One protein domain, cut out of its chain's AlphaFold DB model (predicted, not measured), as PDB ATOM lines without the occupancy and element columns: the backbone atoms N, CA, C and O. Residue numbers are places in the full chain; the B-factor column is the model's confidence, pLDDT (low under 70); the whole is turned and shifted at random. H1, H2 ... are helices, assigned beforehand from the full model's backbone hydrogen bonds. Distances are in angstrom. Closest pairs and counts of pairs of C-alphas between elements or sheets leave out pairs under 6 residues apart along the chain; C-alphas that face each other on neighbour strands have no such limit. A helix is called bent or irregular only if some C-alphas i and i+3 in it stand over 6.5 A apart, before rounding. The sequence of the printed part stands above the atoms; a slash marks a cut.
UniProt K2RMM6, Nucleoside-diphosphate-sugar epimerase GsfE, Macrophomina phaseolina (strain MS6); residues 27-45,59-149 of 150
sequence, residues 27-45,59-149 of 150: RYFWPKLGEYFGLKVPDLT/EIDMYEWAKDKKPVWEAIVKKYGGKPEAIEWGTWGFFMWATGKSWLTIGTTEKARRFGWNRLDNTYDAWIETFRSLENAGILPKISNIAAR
ATOM      1  N   ARG A  27      12.156  11.581  10.239       87.94
ATOM      2  CA  ARG A  27      11.466  11.716   8.941       87.94
ATOM      3  C   ARG A  27      12.198  11.023   7.785       87.94
ATOM      4  O   ARG A  27      11.544  10.476   6.909       87.94
ATOM      5  N   TYR A  28      13.531  11.049   7.777       90.69
ATOM      6  CA  TYR A  28      14.346  10.412   6.732       90.69
ATOM      7  C   TYR A  28      14.836   9.021   7.133       90.69
ATOM      8  O   TYR A  28      15.136   8.198   6.273       90.69
ATOM      9  N   PHE A  29      14.949   8.762   8.435       94.06
ATOM     10  CA  PHE A  29      15.433   7.489   8.952       94.06
ATOM     11  C   PHE A  29      14.355   6.401   8.921       94.06
ATOM     12  O   PHE A  29      14.641   5.265   8.559       94.06
ATOM     13  N   TRP A  30      13.107   6.750   9.238       92.50
ATOM     14  CA  TRP A  30      11.996   5.803   9.309       92.50
ATOM     15  C   TRP A  30      11.687   5.107   7.969       92.50
ATOM     16  O   TRP A  30      11.573   3.882   7.976       92.50
ATOM     17  N   PRO A  31      11.647   5.807   6.812       93.62
ATOM     18  CA  PRO A  31      11.501   5.143   5.515       93.62
ATOM     19  C   PRO A  31      12.606   4.124   5.227       93.62
ATOM     20  O   PRO A  31      12.306   3.017   4.793       93.62
ATOM     21  N   LYS A  32      13.866   4.441   5.565       94.56
ATOM     22  CA  LYS A  32      14.998   3.516   5.393       94.56
ATOM     23  C   LYS A  32      14.856   2.255   6.243       94.56
ATOM     24  O   LYS A  32      15.188   1.167   5.787       94.56
ATOM     25  N   LEU A  33      14.359   2.384   7.477       94.75
ATOM     26  CA  LEU A  33      14.048   1.216   8.305       94.75
ATOM     27  C   LEU A  33      12.902   0.395   7.704       94.75
ATOM     28  O   LEU A  33      12.972  -0.828   7.712       94.75
ATOM     29  N   GLY A  34      11.870   1.043   7.159       93.94
ATOM     30  CA  GLY A  34      10.779   0.353   6.471       93.94
ATOM     31  C   GLY A  34      11.263  -0.475   5.280       93.94
ATOM     32  O   GLY A  34      10.907  -1.646   5.180       93.94
ATOM     33  N   GLU A  35      12.144   0.088   4.448       92.88
ATOM     34  CA  GLU A  35      12.754  -0.610   3.307       92.88
ATOM     35  C   GLU A  35      13.486  -1.892   3.729       92.88
ATOM     36  O   GLU A  35      13.352  -2.915   3.058       92.88
ATOM     37  N   TYR A  36      14.193  -1.881   4.866       92.44
ATOM     38  CA  TYR A  36      14.830  -3.088   5.411       92.44
ATOM     39  C   TYR A  36      13.824  -4.217   5.685       92.44
ATOM     40  O   TYR A  36      14.125  -5.386   5.450       92.44
ATOM     41  N   PHE A  37      12.620  -3.871   6.146       92.44
ATOM     42  CA  PHE A  37      11.534  -4.824   6.383       92.44
ATOM     43  C   PHE A  37      10.687  -5.119   5.132       92.44
ATOM     44  O   PHE A  37       9.684  -5.822   5.239       92.44
ATOM     45  N   GLY A  38      11.062  -4.602   3.956       91.69
ATOM     46  CA  GLY A  38      10.286  -4.741   2.718       91.69
ATOM     47  C   GLY A  38       9.020  -3.876   2.677       91.69
ATOM     48  O   GLY A  38       8.145  -4.099   1.847       91.69
ATOM     49  N   LEU A  39       8.899  -2.888   3.566       91.88
ATOM     50  CA  LEU A  39       7.715  -2.045   3.694       91.88
ATOM     51  C   LEU A  39       7.883  -0.728   2.935       91.88
ATOM     52  O   LEU A  39       8.882  -0.024   3.083       91.88
ATOM     53  N   LYS A  40       6.841  -0.328   2.200       91.56
ATOM     54  CA  LYS A  40       6.727   1.034   1.672       91.56
ATOM     55  C   LYS A  40       6.120   1.947   2.735       91.56
ATOM     56  O   LYS A  40       4.922   1.885   3.004       91.56
ATOM     57  N   VAL A  41       6.942   2.816   3.315       90.38
ATOM     58  CA  VAL A  41       6.474   3.832   4.268       90.38
ATOM     59  C   VAL A  41       5.762   4.953   3.496       90.38
ATOM     60  O   VAL A  41       6.350   5.493   2.558       90.38
ATOM     61  N   PRO A  42       4.504   5.294   3.837       88.06
ATOM     62  CA  PRO A  42       3.794   6.398   3.198       88.06
ATOM     63  C   PRO A  42       4.405   7.750   3.586       88.06
ATOM     64  O   PRO A  42       5.158   7.854   4.557       88.06
ATOM     65  N   ASP A  43       4.039   8.801   2.851       85.81
ATOM     66  CA  ASP A  43       4.432  10.160   3.210       85.81
ATOM     67  C   ASP A  43       3.937  10.505   4.621       85.81
ATOM     68  O   ASP A  43       2.752  10.399   4.939       85.81
ATOM     69  N   LEU A  44       4.876  10.896   5.481       80.62
ATOM     70  CA  LEU A  44       4.605  11.173   6.886       80.62
ATOM     71  C   LEU A  44       3.966  12.559   7.034       80.62
ATOM     72  O   LEU A  44       4.602  13.576   6.739       80.62
ATOM     73  N   THR A  45       2.730  12.598   7.529       80.81
ATOM     74  CA  THR A  45       2.047  13.827   7.946       80.81
ATOM     75  C   THR A  45       2.149  13.983   9.455       80.81
ATOM     76  O   THR A  45       1.793  13.077  10.202       80.81
ATOM     77  N   GLU A  59       1.751  11.273  16.621       85.38
ATOM     78  CA  GLU A  59       0.556  10.975  15.818       85.38
ATOM     79  C   GLU A  59      -0.097   9.653  16.235       85.38
ATOM     80  O   GLU A  59      -1.321   9.536  16.252       85.38
ATOM     81  N   ILE A  60       0.728   8.682  16.632       87.44
ATOM     82  CA  ILE A  60       0.311   7.351  17.064       87.44
ATOM     83  C   ILE A  60       0.655   7.182  18.543       87.44
ATOM     84  O   ILE A  60       1.810   7.344  18.943       87.44
ATOM     85  N   ASP A  61      -0.342   6.807  19.341       90.25
ATOM     86  CA  ASP A  61      -0.116   6.337  20.705       90.25
ATOM     87  C   ASP A  61       0.377   4.885  20.656       90.25
ATOM     88  O   ASP A  61      -0.386   3.946  20.417       90.25
ATOM     89  N   MET A  62       1.684   4.705  20.846       91.25
ATOM     90  CA  MET A  62       2.327   3.391  20.778       91.25
ATOM     91  C   MET A  62       1.966   2.489  21.961       91.25
ATOM     92  O   MET A  62       2.052   1.269  21.837       91.25
ATOM     93  N   TYR A  63       1.567   3.068  23.099       90.94
ATOM     94  CA  TYR A  63       1.136   2.299  24.260       90.94
ATOM     95  C   TYR A  63      -0.247   1.698  24.013       90.94
ATOM     96  O   TYR A  63      -0.425   0.493  24.183       90.94
ATOM     97  N   GLU A  64      -1.199   2.506  23.541       94.25
ATOM     98  CA  GLU A  64      -2.522   2.019  23.140       94.25
ATOM     99  C   GLU A  64      -2.429   1.046  21.960       94.25
ATOM    100  O   GLU A  64      -3.044  -0.019  22.004       94.25
ATOM    101  N   TRP A  65      -1.607   1.357  20.947       94.06
ATOM    102  CA  TRP A  65      -1.397   0.486  19.786       94.06
ATOM    103  C   TRP A  65      -0.929  -0.914  20.171       94.06
ATOM    104  O   TRP A  65      -1.310  -1.859  19.490       94.06
ATOM    105  N   ALA A  66      -0.114  -1.065  21.219       94.69
ATOM    106  CA  ALA A  66       0.474  -2.347  21.600       94.69
ATOM    107  C   ALA A  66      -0.492  -3.279  22.359       94.69
ATOM    108  O   ALA A  66      -0.283  -4.496  22.357       94.69
ATOM    109  N   LYS A  67      -1.548  -2.747  22.996       94.69
ATOM    110  CA  LYS A  67      -2.417  -3.502  23.926       94.69
ATOM    111  C   LYS A  67      -3.078  -4.732  23.306       94.69
ATOM    112  O   LYS A  67      -3.255  -5.743  23.978       94.69
ATOM    113  N   ASP A  68      -3.439  -4.655  22.035       95.88
ATOM    114  CA  ASP A  68      -4.140  -5.698  21.281       95.88
ATOM    115  C   ASP A  68      -3.219  -6.447  20.299       95.88
ATOM    116  O   ASP A  68      -3.688  -7.252  19.497       95.88
ATOM    117  N   LYS A  69      -1.899  -6.209  20.336       96.69
ATOM    118  CA  LYS A  69      -0.958  -6.768  19.342       96.69
ATOM    119  C   LYS A  69      -0.373  -8.113  19.728       96.69
ATOM    120  O   LYS A  69       0.196  -8.784  18.868       96.69
ATOM    121  N   LYS A  70      -0.566  -8.559  20.972       96.31
ATOM    122  CA  LYS A  70      -0.089  -9.870  21.427       96.31
ATOM    123  C   LYS A  70      -0.613 -11.033  20.559       96.31
ATOM    124  O   LYS A  70       0.227 -11.768  20.044       96.31
ATOM    125  N   PRO A  71      -1.924 -11.165  20.269       97.50
ATOM    126  CA  PRO A  71      -2.411 -12.246  19.404       97.50
ATOM    127  C   PRO A  71      -1.858 -12.184  17.971       97.50
ATOM    128  O   PRO A  71      -1.607 -13.214  17.345       97.50
ATOM    129  N   VAL A  72      -1.633 -10.974  17.444       97.00
ATOM    130  CA  VAL A  72      -1.040 -10.771  16.111       97.00
ATOM    131  C   VAL A  72       0.410 -11.253  16.097       97.00
ATOM    132  O   VAL A  72       0.811 -11.992  15.197       97.00
ATOM    133  N   TRP A  73       1.186 -10.883  17.117       97.12
ATOM    134  CA  TRP A  73       2.573 -11.313  17.265       97.12
ATOM    135  C   TRP A  73       2.698 -12.830  17.422       97.12
ATOM    136  O   TRP A  73       3.517 -13.455  16.750       97.12
ATOM    137  N   GLU A  74       1.842 -13.445  18.239       97.62
ATOM    138  CA  GLU A  74       1.798 -14.900  18.416       97.62
ATOM    139  C   GLU A  74       1.549 -15.634  17.091       97.62
ATOM    140  O   GLU A  74       2.203 -16.641  16.806       97.62
ATOM    141  N   ALA A  75       0.660 -15.115  16.238       97.25
ATOM    142  CA  ALA A  75       0.411 -15.683  14.915       97.25
ATOM    143  C   ALA A  75       1.637 -15.581  13.988       97.25
ATOM    144  O   ALA A  75       1.950 -16.538  13.272       97.25
ATOM    145  N   ILE A  76       2.354 -14.451  14.023       95.94
ATOM    146  CA  ILE A  76       3.597 -14.243  13.262       95.94
ATOM    147  C   ILE A  76       4.668 -15.231  13.729       95.94
ATOM    148  O   ILE A  76       5.228 -15.962  12.910       95.94
ATOM    149  N   VAL A  77       4.914 -15.306  15.037       96.81
ATOM    150  CA  VAL A  77       5.928 -16.191  15.626       96.81
ATOM    151  C   VAL A  77       5.603 -17.661  15.376       96.81
ATOM    152  O   VAL A  77       6.490 -18.432  15.011       96.81
ATOM    153  N   LYS A  78       4.328 -18.059  15.473       96.94
ATOM    154  CA  LYS A  78       3.891 -19.422  15.137       96.94
ATOM    155  C   LYS A  78       4.221 -19.797  13.690       96.94
ATOM    156  O   LYS A  78       4.502 -20.960  13.413       96.94
ATOM    157  N   LYS A  79       4.166 -18.833  12.766       96.12
ATOM    158  CA  LYS A  79       4.410 -19.060  11.336       96.12
ATOM    159  C   LYS A  79       5.890 -18.984  10.955       96.12
ATOM    160  O   LYS A  79       6.323 -19.754  10.101       96.12
ATOM    161  N   TYR A  80       6.650 -18.065  11.548       96.25
ATOM    162  CA  TYR A  80       7.999 -17.710  11.085       96.25
ATOM    163  C   TYR A  80       9.114 -17.946  12.119       96.25
ATOM    164  O   TYR A  80      10.289 -17.748  11.800       96.25
ATOM    165  N   GLY A  81       8.768 -18.404  13.325       95.69
ATOM    166  CA  GLY A  81       9.685 -18.539  14.458       95.69
ATOM    167  C   GLY A  81       9.856 -17.232  15.238       95.69
ATOM    168  O   GLY A  81       9.392 -16.178  14.817       95.69
ATOM    169  N   GLY A  82      10.510 -17.305  16.397       96.56
ATOM    170  CA  GLY A  82      10.677 -16.184  17.331       96.56
ATOM    171  C   GLY A  82      10.178 -16.525  18.737       96.56
ATOM    172  O   GLY A  82       9.810 -17.672  19.008       96.56
ATOM    173  N   LYS A  83      10.137 -15.527  19.625       97.62
ATOM    174  CA  LYS A  83       9.597 -15.671  20.988       97.62
ATOM    175  C   LYS A  83       8.255 -14.946  21.141       97.62
ATOM    176  O   LYS A  83       8.215 -13.729  20.929       97.62
ATOM    177  N   PRO A  84       7.167 -15.637  21.528       96.25
ATOM    178  CA  PRO A  84       5.874 -15.000  21.786       96.25
ATOM    179  C   PRO A  84       5.948 -13.874  22.825       96.25
ATOM    180  O   PRO A  84       5.267 -12.863  22.690       96.25
ATOM    181  N   GLU A  85       6.827 -14.003  23.818       96.12
ATOM    182  CA  GLU A  85       6.996 -13.043  24.914       96.12
ATOM    183  C   GLU A  85       7.719 -11.758  24.479       96.12
ATOM    184  O   GLU A  85       7.673 -10.754  25.187       96.12
ATOM    185  N   ALA A  86       8.370 -11.744  23.308       96.44
ATOM    186  CA  ALA A  86       9.171 -10.604  22.857       96.44
ATOM    187  C   ALA A  86       8.358  -9.303  22.728       96.44
ATOM    188  O   ALA A  86       8.896  -8.221  22.963       96.44
ATOM    189  N   ILE A  87       7.061  -9.397  22.408       94.94
ATOM    190  CA  ILE A  87       6.163  -8.235  22.326       94.94
ATOM    191  C   ILE A  87       5.981  -7.538  23.686       94.94
ATOM    192  O   ILE A  87       5.770  -6.326  23.739       94.94
ATOM    193  N   GLU A  88       6.109  -8.284  24.786       94.06
ATOM    194  CA  GLU A  88       5.978  -7.772  26.155       94.06
ATOM    195  C   GLU A  88       7.277  -7.131  26.657       94.06
ATOM    196  O   GLU A  88       7.247  -6.279  27.540       94.06
ATOM    197  N   TRP A  89       8.424  -7.495  26.076       95.50
ATOM    198  CA  TRP A  89       9.711  -6.851  26.364       95.50
ATOM    199  C   TRP A  89       9.850  -5.488  25.679       95.50
ATOM    200  O   TRP A  89      10.744  -4.711  26.020       95.50
ATOM    201  N   GLY A  90       8.976  -5.195  24.713       92.38
ATOM    202  CA  GLY A  90       8.910  -3.906  24.044       92.38
ATOM    203  C   GLY A  90       8.621  -2.779  25.034       92.38
ATOM    204  O   GLY A  90       7.590  -2.749  25.702       92.38
ATOM    205  N   THR A  91       9.516  -1.796  25.106       94.94
ATOM    206  CA  THR A  91       9.353  -0.611  25.956       94.94
ATOM    207  C   THR A  91       8.526   0.466  25.238       94.94
ATOM    208  O   THR A  91       8.988   1.579  24.993       94.94
ATOM    209  N   TRP A  92       7.274   0.149  24.885       93.94
ATOM    210  CA  TRP A  92       6.410   0.978  24.021       93.94
ATOM    211  C   TRP A  92       6.243   2.428  24.499       93.94
ATOM    212  O   TRP A  92       6.348   3.361  23.704       93.94
ATOM    213  N   GLY A  93       6.067   2.636  25.809       91.38
ATOM    214  CA  GLY A  93       5.987   3.979  26.396       91.38
ATOM    215  C   GLY A  93       7.302   4.762  26.306       91.38
ATOM    216  O   GLY A  93       7.289   5.974  26.094       91.38
ATOM    217  N   PHE A  94       8.447   4.079  26.394       91.38
ATOM    218  CA  PHE A  94       9.751   4.708  26.175       91.38
ATOM    219  C   PHE A  94       9.932   5.108  24.710       91.38
ATOM    220  O   PHE A  94      10.397   6.213  24.445       91.38
ATOM    221  N   PHE A  95       9.535   4.248  23.766       91.19
ATOM    222  CA  PHE A  95       9.579   4.580  22.342       91.19
ATOM    223  C   PHE A  95       8.728   5.821  22.041       91.19
ATOM    224  O   PHE A  95       9.242   6.771  21.459       91.19
ATOM    225  N   MET A  96       7.498   5.878  22.565       89.94
ATOM    226  CA  MET A  96       6.620   7.051  22.470       89.94
ATOM    227  C   MET A  96       7.269   8.325  23.040       89.94
ATOM    228  O   MET A  96       7.231   9.387  22.419       89.94
ATOM    229  N   TRP A  97       7.902   8.238  24.212       88.75
ATOM    230  CA  TRP A  97       8.627   9.367  24.805       88.75
ATOM    231  C   TRP A  97       9.837   9.804  23.964       88.75
ATOM    232  O   TRP A  97      10.115  10.999  23.834       88.75
ATOM    233  N   ALA A  98      10.567   8.847  23.386       88.94
ATOM    234  CA  ALA A  98      11.754   9.109  22.584       88.94
ATOM    235  C   ALA A  98      11.415   9.776  21.241       88.94
ATOM    236  O   ALA A  98      12.146  10.676  20.819       88.94
ATOM    237  N   THR A  99      10.318   9.367  20.593       87.75
ATOM    238  CA  THR A  99       9.879   9.900  19.292       87.75
ATOM    239  C   THR A  99       8.979  11.126  19.396       87.75
ATOM    240  O   THR A  99       8.865  11.858  18.421       87.75
ATOM    241  N   GLY A 100       8.399  11.408  20.567       87.50
ATOM    242  CA  GLY A 100       7.471  12.531  20.746       87.50
ATOM    243  C   GLY A 100       8.114  13.922  20.772       87.50
ATOM    244  O   GLY A 100       7.426  14.924  20.942       87.50
ATOM    245  N   LYS A 101       9.443  14.016  20.657       85.00
ATOM    246  CA  LYS A 101      10.172  15.292  20.662       85.00
ATOM    247  C   LYS A 101      10.092  15.941  19.282       85.00
ATOM    248  O   LYS A 101      10.571  15.373  18.306       85.00
ATOM    249  N   SER A 102       9.617  17.185  19.222       84.00
ATOM    250  CA  SER A 102       9.641  18.010  17.998       84.00
ATOM    251  C   SER A 102      11.037  18.570  17.662       84.00
ATOM    252  O   SER A 102      11.205  19.317  16.700       84.00
ATOM    253  N   TRP A 103      12.064  18.217  18.444       83.12
ATOM    254  CA  TRP A 103      13.450  18.649  18.272       83.12
ATOM    255  C   TRP A 103      14.422  17.467  18.254       83.12
ATOM    256  O   TRP A 103      14.161  16.391  18.794       83.12
ATOM    257  N   LEU A 104      15.600  17.695  17.673       86.50
ATOM    258  CA  LEU A 104      16.676  16.709  17.647       86.50
ATOM    259  C   LEU A 104      17.413  16.674  18.989       86.50
ATOM    260  O   LEU A 104      17.757  17.712  19.554       86.50
ATOM    261  N   THR A 105      17.708  15.470  19.477       86.75
ATOM    262  CA  THR A 105      18.641  15.268  20.593       86.75
ATOM    263  C   THR A 105      20.012  14.948  20.010       86.75
ATOM    264  O   THR A 105      20.275  13.811  19.627       86.75
ATOM    265  N   ILE A 106      20.866  15.964  19.888       90.81
ATOM    266  CA  ILE A 106      22.186  15.836  19.261       90.81
ATOM    267  C   ILE A 106      23.248  15.720  20.353       90.81
ATOM    268  O   ILE A 106      23.417  16.625  21.167       90.81
ATOM    269  N   GLY A 107      23.965  14.598  20.359       91.25
ATOM    270  CA  GLY A 107      25.152  14.391  21.184       91.25
ATOM    271  C   GLY A 107      26.428  14.615  20.376       91.25
ATOM    272  O   GLY A 107      26.451  14.398  19.166       91.25
ATOM    273  N   THR A 108      27.507  15.009  21.050       92.81
ATOM    274  CA  THR A 108      28.834  15.142  20.439       92.81
ATOM    275  C   THR A 108      29.861  14.300  21.184       92.81
ATOM    276  O   THR A 108      29.889  14.292  22.413       92.81
ATOM    277  N   THR A 109      30.728  13.618  20.434       95.31
ATOM    278  CA  THR A 109      31.914  12.907  20.941       95.31
ATOM    279  C   THR A 109      33.192  13.738  20.804       95.31
ATOM    280  O   THR A 109      34.287  13.198  20.922       95.31
ATOM    281  N   GLU A 110      33.082  15.049  20.558       96.00
ATOM    282  CA  GLU A 110      34.224  15.933  20.278       96.00
ATOM    283  C   GLU A 110      35.314  15.871  21.358       96.00
ATOM    284  O   GLU A 110      36.478  15.649  21.027       96.00
ATOM    285  N   LYS A 111      34.935  15.925  22.642       97.06
ATOM    286  CA  LYS A 111      35.888  15.785  23.749       97.06
ATOM    287  C   LYS A 111      36.629  14.450  23.689       97.06
ATOM    288  O   LYS A 111      37.850  14.422  23.776       97.06
ATOM    289  N   ALA A 112      35.913  13.345  23.486       96.88
ATOM    290  CA  ALA A 112      36.535  12.028  23.373       96.88
ATOM    291  C   ALA A 112      37.478  11.956  22.158       96.88
ATOM    292  O   ALA A 112      38.567  11.392  22.260       96.88
ATOM    293  N   ARG A 113      37.110  12.581  21.030       95.81
ATOM    294  CA  ARG A 113      37.964  12.671  19.832       95.81
ATOM    295  C   ARG A 113      39.263  13.424  20.107       95.81
ATOM    296  O   ARG A 113      40.316  12.960  19.686       95.81
ATOM    297  N   ARG A 114      39.228  14.520  20.878       97.00
ATOM    298  CA  ARG A 114      40.456  15.220  21.316       97.00
ATOM    299  C   ARG A 114      41.373  14.344  22.170       97.00
ATOM    300  O   ARG A 114      42.580  14.544  22.151       97.00
ATOM    301  N   PHE A 115      40.809  13.364  22.868       97.56
ATOM    302  CA  PHE A 115      41.538  12.379  23.668       97.56
ATOM    303  C   PHE A 115      41.938  11.133  22.850       97.56
ATOM    304  O   PHE A 115      42.471  10.174  23.397       97.56
ATOM    305  N   GLY A 116      41.701  11.119  21.534       96.31
ATOM    306  CA  GLY A 116      42.111  10.035  20.637       96.31
ATOM    307  C   GLY A 116      41.047   8.966  20.367       96.31
ATOM    308  O   GLY A 116      41.355   7.944  19.755       96.31
ATOM    309  N   TRP A 117      39.791   9.167  20.782       96.31
ATOM    310  CA  TRP A 117      38.690   8.294  20.363       96.31
ATOM    311  C   TRP A 117      38.325   8.550  18.896       96.31
ATOM    312  O   TRP A 117      37.670   9.540  18.575       96.31
ATOM    313  N   ASN A 118      38.685   7.624  18.007       93.31
ATOM    314  CA  ASN A 118      38.482   7.781  16.560       93.31
ATOM    315  C   ASN A 118      37.358   6.913  15.977       93.31
ATOM    316  O   ASN A 118      37.120   6.946  14.772       93.31
ATOM    317  N   ARG A 119      36.663   6.121  16.805       94.06
ATOM    318  CA  ARG A 119      35.588   5.251  16.318       94.06
ATOM    319  C   ARG A 119      34.343   6.070  15.980       94.06
ATOM    320  O   ARG A 119      33.855   6.840  16.811       94.06
ATOM    321  N   LEU A 120      33.844   5.829  14.773       93.62
ATOM    322  CA  LEU A 120      32.570   6.292  14.246       93.62
ATOM    323  C   LEU A 120      31.780   5.063  13.828       93.62
ATOM    324  O   LEU A 120      32.328   4.181  13.172       93.62
ATOM    325  N   ASP A 121      30.515   5.027  14.204       95.38
ATOM    326  CA  ASP A 121      29.592   3.980  13.803       95.38
ATOM    327  C   ASP A 121      28.511   4.616  12.924       95.38
ATOM    328  O   ASP A 121      28.074   5.738  13.176       95.38
ATOM    329  N   ASN A 122      28.092   3.921  11.871       96.38
ATOM    330  CA  ASN A 122      26.936   4.343  11.093       96.38
ATOM    331  C   ASN A 122      25.669   3.948  11.861       96.38
ATOM    332  O   ASN A 122      25.479   2.776  12.194       96.38
ATOM    333  N   THR A 123      24.795   4.914  12.148       96.50
ATOM    334  CA  THR A 123      23.588   4.649  12.936       96.50
ATOM    335  C   THR A 123      22.644   3.677  12.235       96.50
ATOM    336  O   THR A 123      22.067   2.830  12.908       96.50
ATOM    337  N   TYR A 124      22.494   3.739  10.911       97.00
ATOM    338  CA  TYR A 124      21.646   2.784  10.193       97.00
ATOM    339  C   TYR A 124      22.169   1.353  10.343       97.00
ATOM    340  O   TYR A 124      21.420   0.476  10.773       97.00
ATOM    341  N   ASP A 125      23.460   1.138  10.096       97.31
ATOM    342  CA  ASP A 125      24.067  -0.190  10.217       97.31
ATOM    343  C   ASP A 125      23.943  -0.728  11.650       97.31
ATOM    344  O   ASP A 125      23.576  -1.882  11.844       97.31
ATOM    345  N   ALA A 126      24.139   0.120  12.667       97.19
ATOM    346  CA  ALA A 126      23.970  -0.269  14.068       97.19
ATOM    347  C   ALA A 126      22.544  -0.760  14.395       97.19
ATOM    348  O   ALA A 126      22.376  -1.720  15.154       97.19
ATOM    349  N   TRP A 127      21.511  -0.139  13.815       97.38
ATOM    350  CA  TRP A 127      20.126  -0.604  13.947       97.38
ATOM    351  C   TRP A 127      19.917  -1.955  13.256       97.38
ATOM    352  O   TRP A 127      19.360  -2.871  13.863       97.38
ATOM    353  N   ILE A 128      20.409  -2.110  12.024       97.12
ATOM    354  CA  ILE A 128      20.284  -3.365  11.270       97.12
ATOM    355  C   ILE A 128      21.000  -4.519  11.977       97.12
ATOM    356  O   ILE A 128      20.425  -5.596  12.141       97.12
ATOM    357  N   GLU A 129      22.218  -4.297  12.464       97.75
ATOM    358  CA  GLU A 129      22.969  -5.302  13.220       97.75
ATOM    359  C   GLU A 129      22.288  -5.662  14.548       97.75
ATOM    360  O   GLU A 129      22.334  -6.818  14.978       97.75
ATOM    361  N   THR A 130      21.578  -4.717  15.172       97.31
ATOM    362  CA  THR A 130      20.755  -5.003  16.356       97.31
ATOM    363  C   THR A 130      19.590  -5.928  16.005       97.31
ATOM    364  O   THR A 130      19.393  -6.938  16.684       97.31
ATOM    365  N   PHE A 131      18.852  -5.654  14.922       96.88
ATOM    366  CA  PHE A 131      17.781  -6.546  14.466       96.88
ATOM    367  C   PHE A 131      18.311  -7.941  14.142       96.88
ATOM    368  O   PHE A 131      17.798  -8.924  14.674       96.88
ATOM    369  N   ARG A 132      19.398  -8.036  13.369       97.25
ATOM    370  CA  ARG A 132      20.052  -9.313  13.038       97.25
ATOM    371  C   ARG A 132      20.517 -10.070  14.275       97.25
ATOM    372  O   ARG A 132      20.393 -11.289  14.329       97.25
ATOM    373  N   SER A 133      21.023  -9.374  15.288       98.12
ATOM    374  CA  SER A 133      21.416  -9.999  16.555       98.12
ATOM    375  C   SER A 133      20.217 -10.628  17.268       98.12
ATOM    376  O   SER A 133      20.313 -11.756  17.751       98.12
ATOM    377  N   LEU A 134      19.067  -9.947  17.281       97.75
ATOM    378  CA  LEU A 134      17.826 -10.478  17.854       97.75
ATOM    379  C   LEU A 134      17.248 -11.640  17.027       97.75
ATOM    380  O   LEU A 134      16.750 -12.609  17.601       97.75
ATOM    381  N   GLU A 135      17.344 -11.578  15.698       97.12
ATOM    382  CA  GLU A 135      16.979 -12.675  14.793       97.12
ATOM    383  C   GLU A 135      17.865 -13.913  15.009       97.12
ATOM    384  O   GLU A 135      17.371 -15.035  15.127       97.12
ATOM    385  N   ASN A 136      19.183 -13.720  15.107       97.31
ATOM    386  CA  ASN A 136      20.153 -14.790  15.347       97.31
ATOM    387  C   ASN A 136      19.977 -15.429  16.728       97.31
ATOM    388  O   ASN A 136      20.184 -16.631  16.879       97.31
ATOM    389  N   ALA A 137      19.542 -14.649  17.720       97.75
ATOM    390  CA  ALA A 137      19.175 -15.142  19.045       97.75
ATOM    391  C   ALA A 137      17.797 -15.839  19.086       97.75
ATOM    392  O   ALA A 137      17.375 -16.299  20.151       97.75
ATOM    393  N   GLY A 138      17.070 -15.892  17.963       96.88
ATOM    394  CA  GLY A 138      15.729 -16.470  17.875       96.88
ATOM    395  C   GLY A 138      14.663 -15.682  18.639       96.88
ATOM    396  O   GLY A 138      13.612 -16.232  18.955       96.88
ATOM    397  N   ILE A 139      14.933 -14.417  18.978       97.81
ATOM    398  CA  ILE A 139      13.969 -13.524  19.635       97.81
ATOM    399  C   ILE A 139      12.976 -13.003  18.597       97.81
ATOM    400  O   ILE A 139      11.766 -13.085  18.809       97.81
ATOM    401  N   LEU A 140      13.492 -12.518  17.465       97.00
ATOM    402  CA  LEU A 140      12.695 -12.083  16.319       97.00
ATOM    403  C   LEU A 140      12.682 -13.162  15.223       97.00
ATOM    404  O   LEU A 140      13.667 -13.892  15.076       97.00
ATOM    405  N   PRO A 141      11.606 -13.263  14.422       96.06
ATOM    406  CA  PRO A 141      11.652 -14.017  13.179       96.06
ATOM    407  C   PRO A 141      12.659 -13.387  12.212       96.06
ATOM    408  O   PRO A 141      12.768 -12.166  12.139       96.06
ATOM    409  N   LYS A 142      13.347 -14.212  11.416       94.56
ATOM    410  CA  LYS A 142      14.252 -13.715  10.370       94.56
ATOM    411  C   LYS A 142      13.461 -12.999   9.283       94.56
ATOM    412  O   LYS A 142      12.602 -13.624   8.654       94.56
ATOM    413  N   ILE A 143      13.794 -11.739   9.000       90.69
ATOM    414  CA  ILE A 143      13.076 -10.952   7.991       90.69
ATOM    415  C   ILE A 143      13.108 -11.591   6.599       90.69
ATOM    416  O   ILE A 143      12.114 -11.561   5.880       90.69
ATOM    417  N   SER A 144      14.197 -12.281   6.250       88.88
ATOM    418  CA  SER A 144      14.323 -13.014   4.985       88.88
ATOM    419  C   SER A 144      13.277 -14.121   4.808       88.88
ATOM    420  O   SER A 144      12.909 -14.431   3.680       88.88
ATOM    421  N   ASN A 145      12.743 -14.684   5.898       87.50
ATOM    422  CA  ASN A 145      11.667 -15.677   5.839       87.50
ATOM    423  C   ASN A 145      10.285 -15.042   5.623       87.50
ATOM    424  O   ASN A 145       9.362 -15.729   5.182       87.50
ATOM    425  N   ILE A 146      10.137 -13.761   5.969       85.19
ATOM    426  CA  ILE A 146       8.894 -12.999   5.840       85.19
ATOM    427  C   ILE A 146       8.840 -12.336   4.459       85.19
ATOM    428  O   ILE A 146       7.862 -12.519   3.742       85.19
ATOM    429  N   ALA A 147       9.905 -11.632   4.066       72.94
ATOM    430  CA  ALA A 147       9.963 -10.838   2.838       72.94
ATOM    431  C   ALA A 147      10.040 -11.676   1.547       72.94
ATOM    432  O   ALA A 147       9.626 -11.218   0.493       72.94
ATOM    433  N   ALA A 148      10.533 -12.919   1.596       59.66
ATOM    434  CA  ALA A 148      10.675 -13.774   0.410       59.66
ATOM    435  C   ALA A 148       9.348 -14.360  -0.132       59.66
ATOM    436  O   ALA A 148       9.383 -15.309  -0.917       59.66
ATOM    437  N   ARG A 149       8.182 -13.889   0.336       53.88
ATOM    438  CA  ARG A 149       6.871 -14.500   0.047       53.88
ATOM    439  C   ARG A 149       5.770 -13.519  -0.381       53.88
ATOM    440  O   ARG A 149       4.606 -13.918  -0.353       53.88
TER     441      ARG A 149
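What this domain is: This is residues 27 to 45 and 59 to 149 of the 150 residues of the protein "Nucleoside-diphosphate-sugar epimerase GsfE" of Macrophomina phaseolina (strain MS6) (UniProt K2RMM6). A loose frame of short helices surrounds an open middle, and a thin loop with H6 at its tip sticks out far to one side with residues 101 to 108 and 111 to 116. On one side of the middle the chain runs out through H2 and H3 and folds back through H4 and H5; H1 and H7 lie across the middle from this strip, and H8 is near the end of H3. The printed part has 110 residues with eight named helices, H1 to H8 in order, and no named strand, an all-helix class. The whole is loose, with a radius of gyration of the C-alphas of 17.0 A, and elongated, spanning 51 by 32 by 27 A.

How they stand to each other: H1, residues 27 to 36, and H7, residues 123 to 136, are close but not clearly touching; their closest C-alphas, those of Phe 29 and Tyr 124, are 7.9 A apart. They run the same way at a shallow tilt of 34 degrees, only just short of steep. H2, residues 62 to 66, touches H5, residues 92 to 99, the closest C-alphas being those of Tyr 63 and Trp 92 at 5.4 A. H2 and H3, residues 70 to 80, meet only through their link. H3 and H4, residues 86 to 89, only just touch, with 3 pairs of C-alphas within 8 A, the closest those of Lys 70 and Ile 87 at 6.5 A. H6, residues 110 to 114, touches no helix. H8, residues 143 to 147, is close to H3 but not clearly touching, with the closest C-alphas, Tyr 80 and Asn 145, 6.7 A apart. H7 and H8 are only just apart, at 8.0 A. In H2, H3, H5, H6, H7 and H8 every O i to N i+4 pair is within hydrogen-bond range; in H1 it is 4 of 6, and H4 is too short for such a pair.

Where its parts are: H1 begins at C-alpha 27 (11.466, 11.716, 8.941) and is 15.6 A long; it is neither bent nor irregular, but only just: C-alphas 28 and 31 are 6.1 A apart. H3 is 15.3 A long, H5 10.7 A and H7, the longest helix, 19.9 A. H6 ends at C-alpha 114 (40.456, 15.220, 21.316), and H8 at C-alpha 147 (9.963, -10.838, 2.838).

The domain as a whole: The two C-alphas farthest apart, those of Ala 75 and Arg 114, are 51.0 A apart. Residues 46 to 58 are not printed, and C-alphas 45 and 59 are 8.5 A apart across the cut. Of the links that are printed whole, none is long. The mean pLDDT of the printed part is 92.6; residues 148 to 149 are under 70.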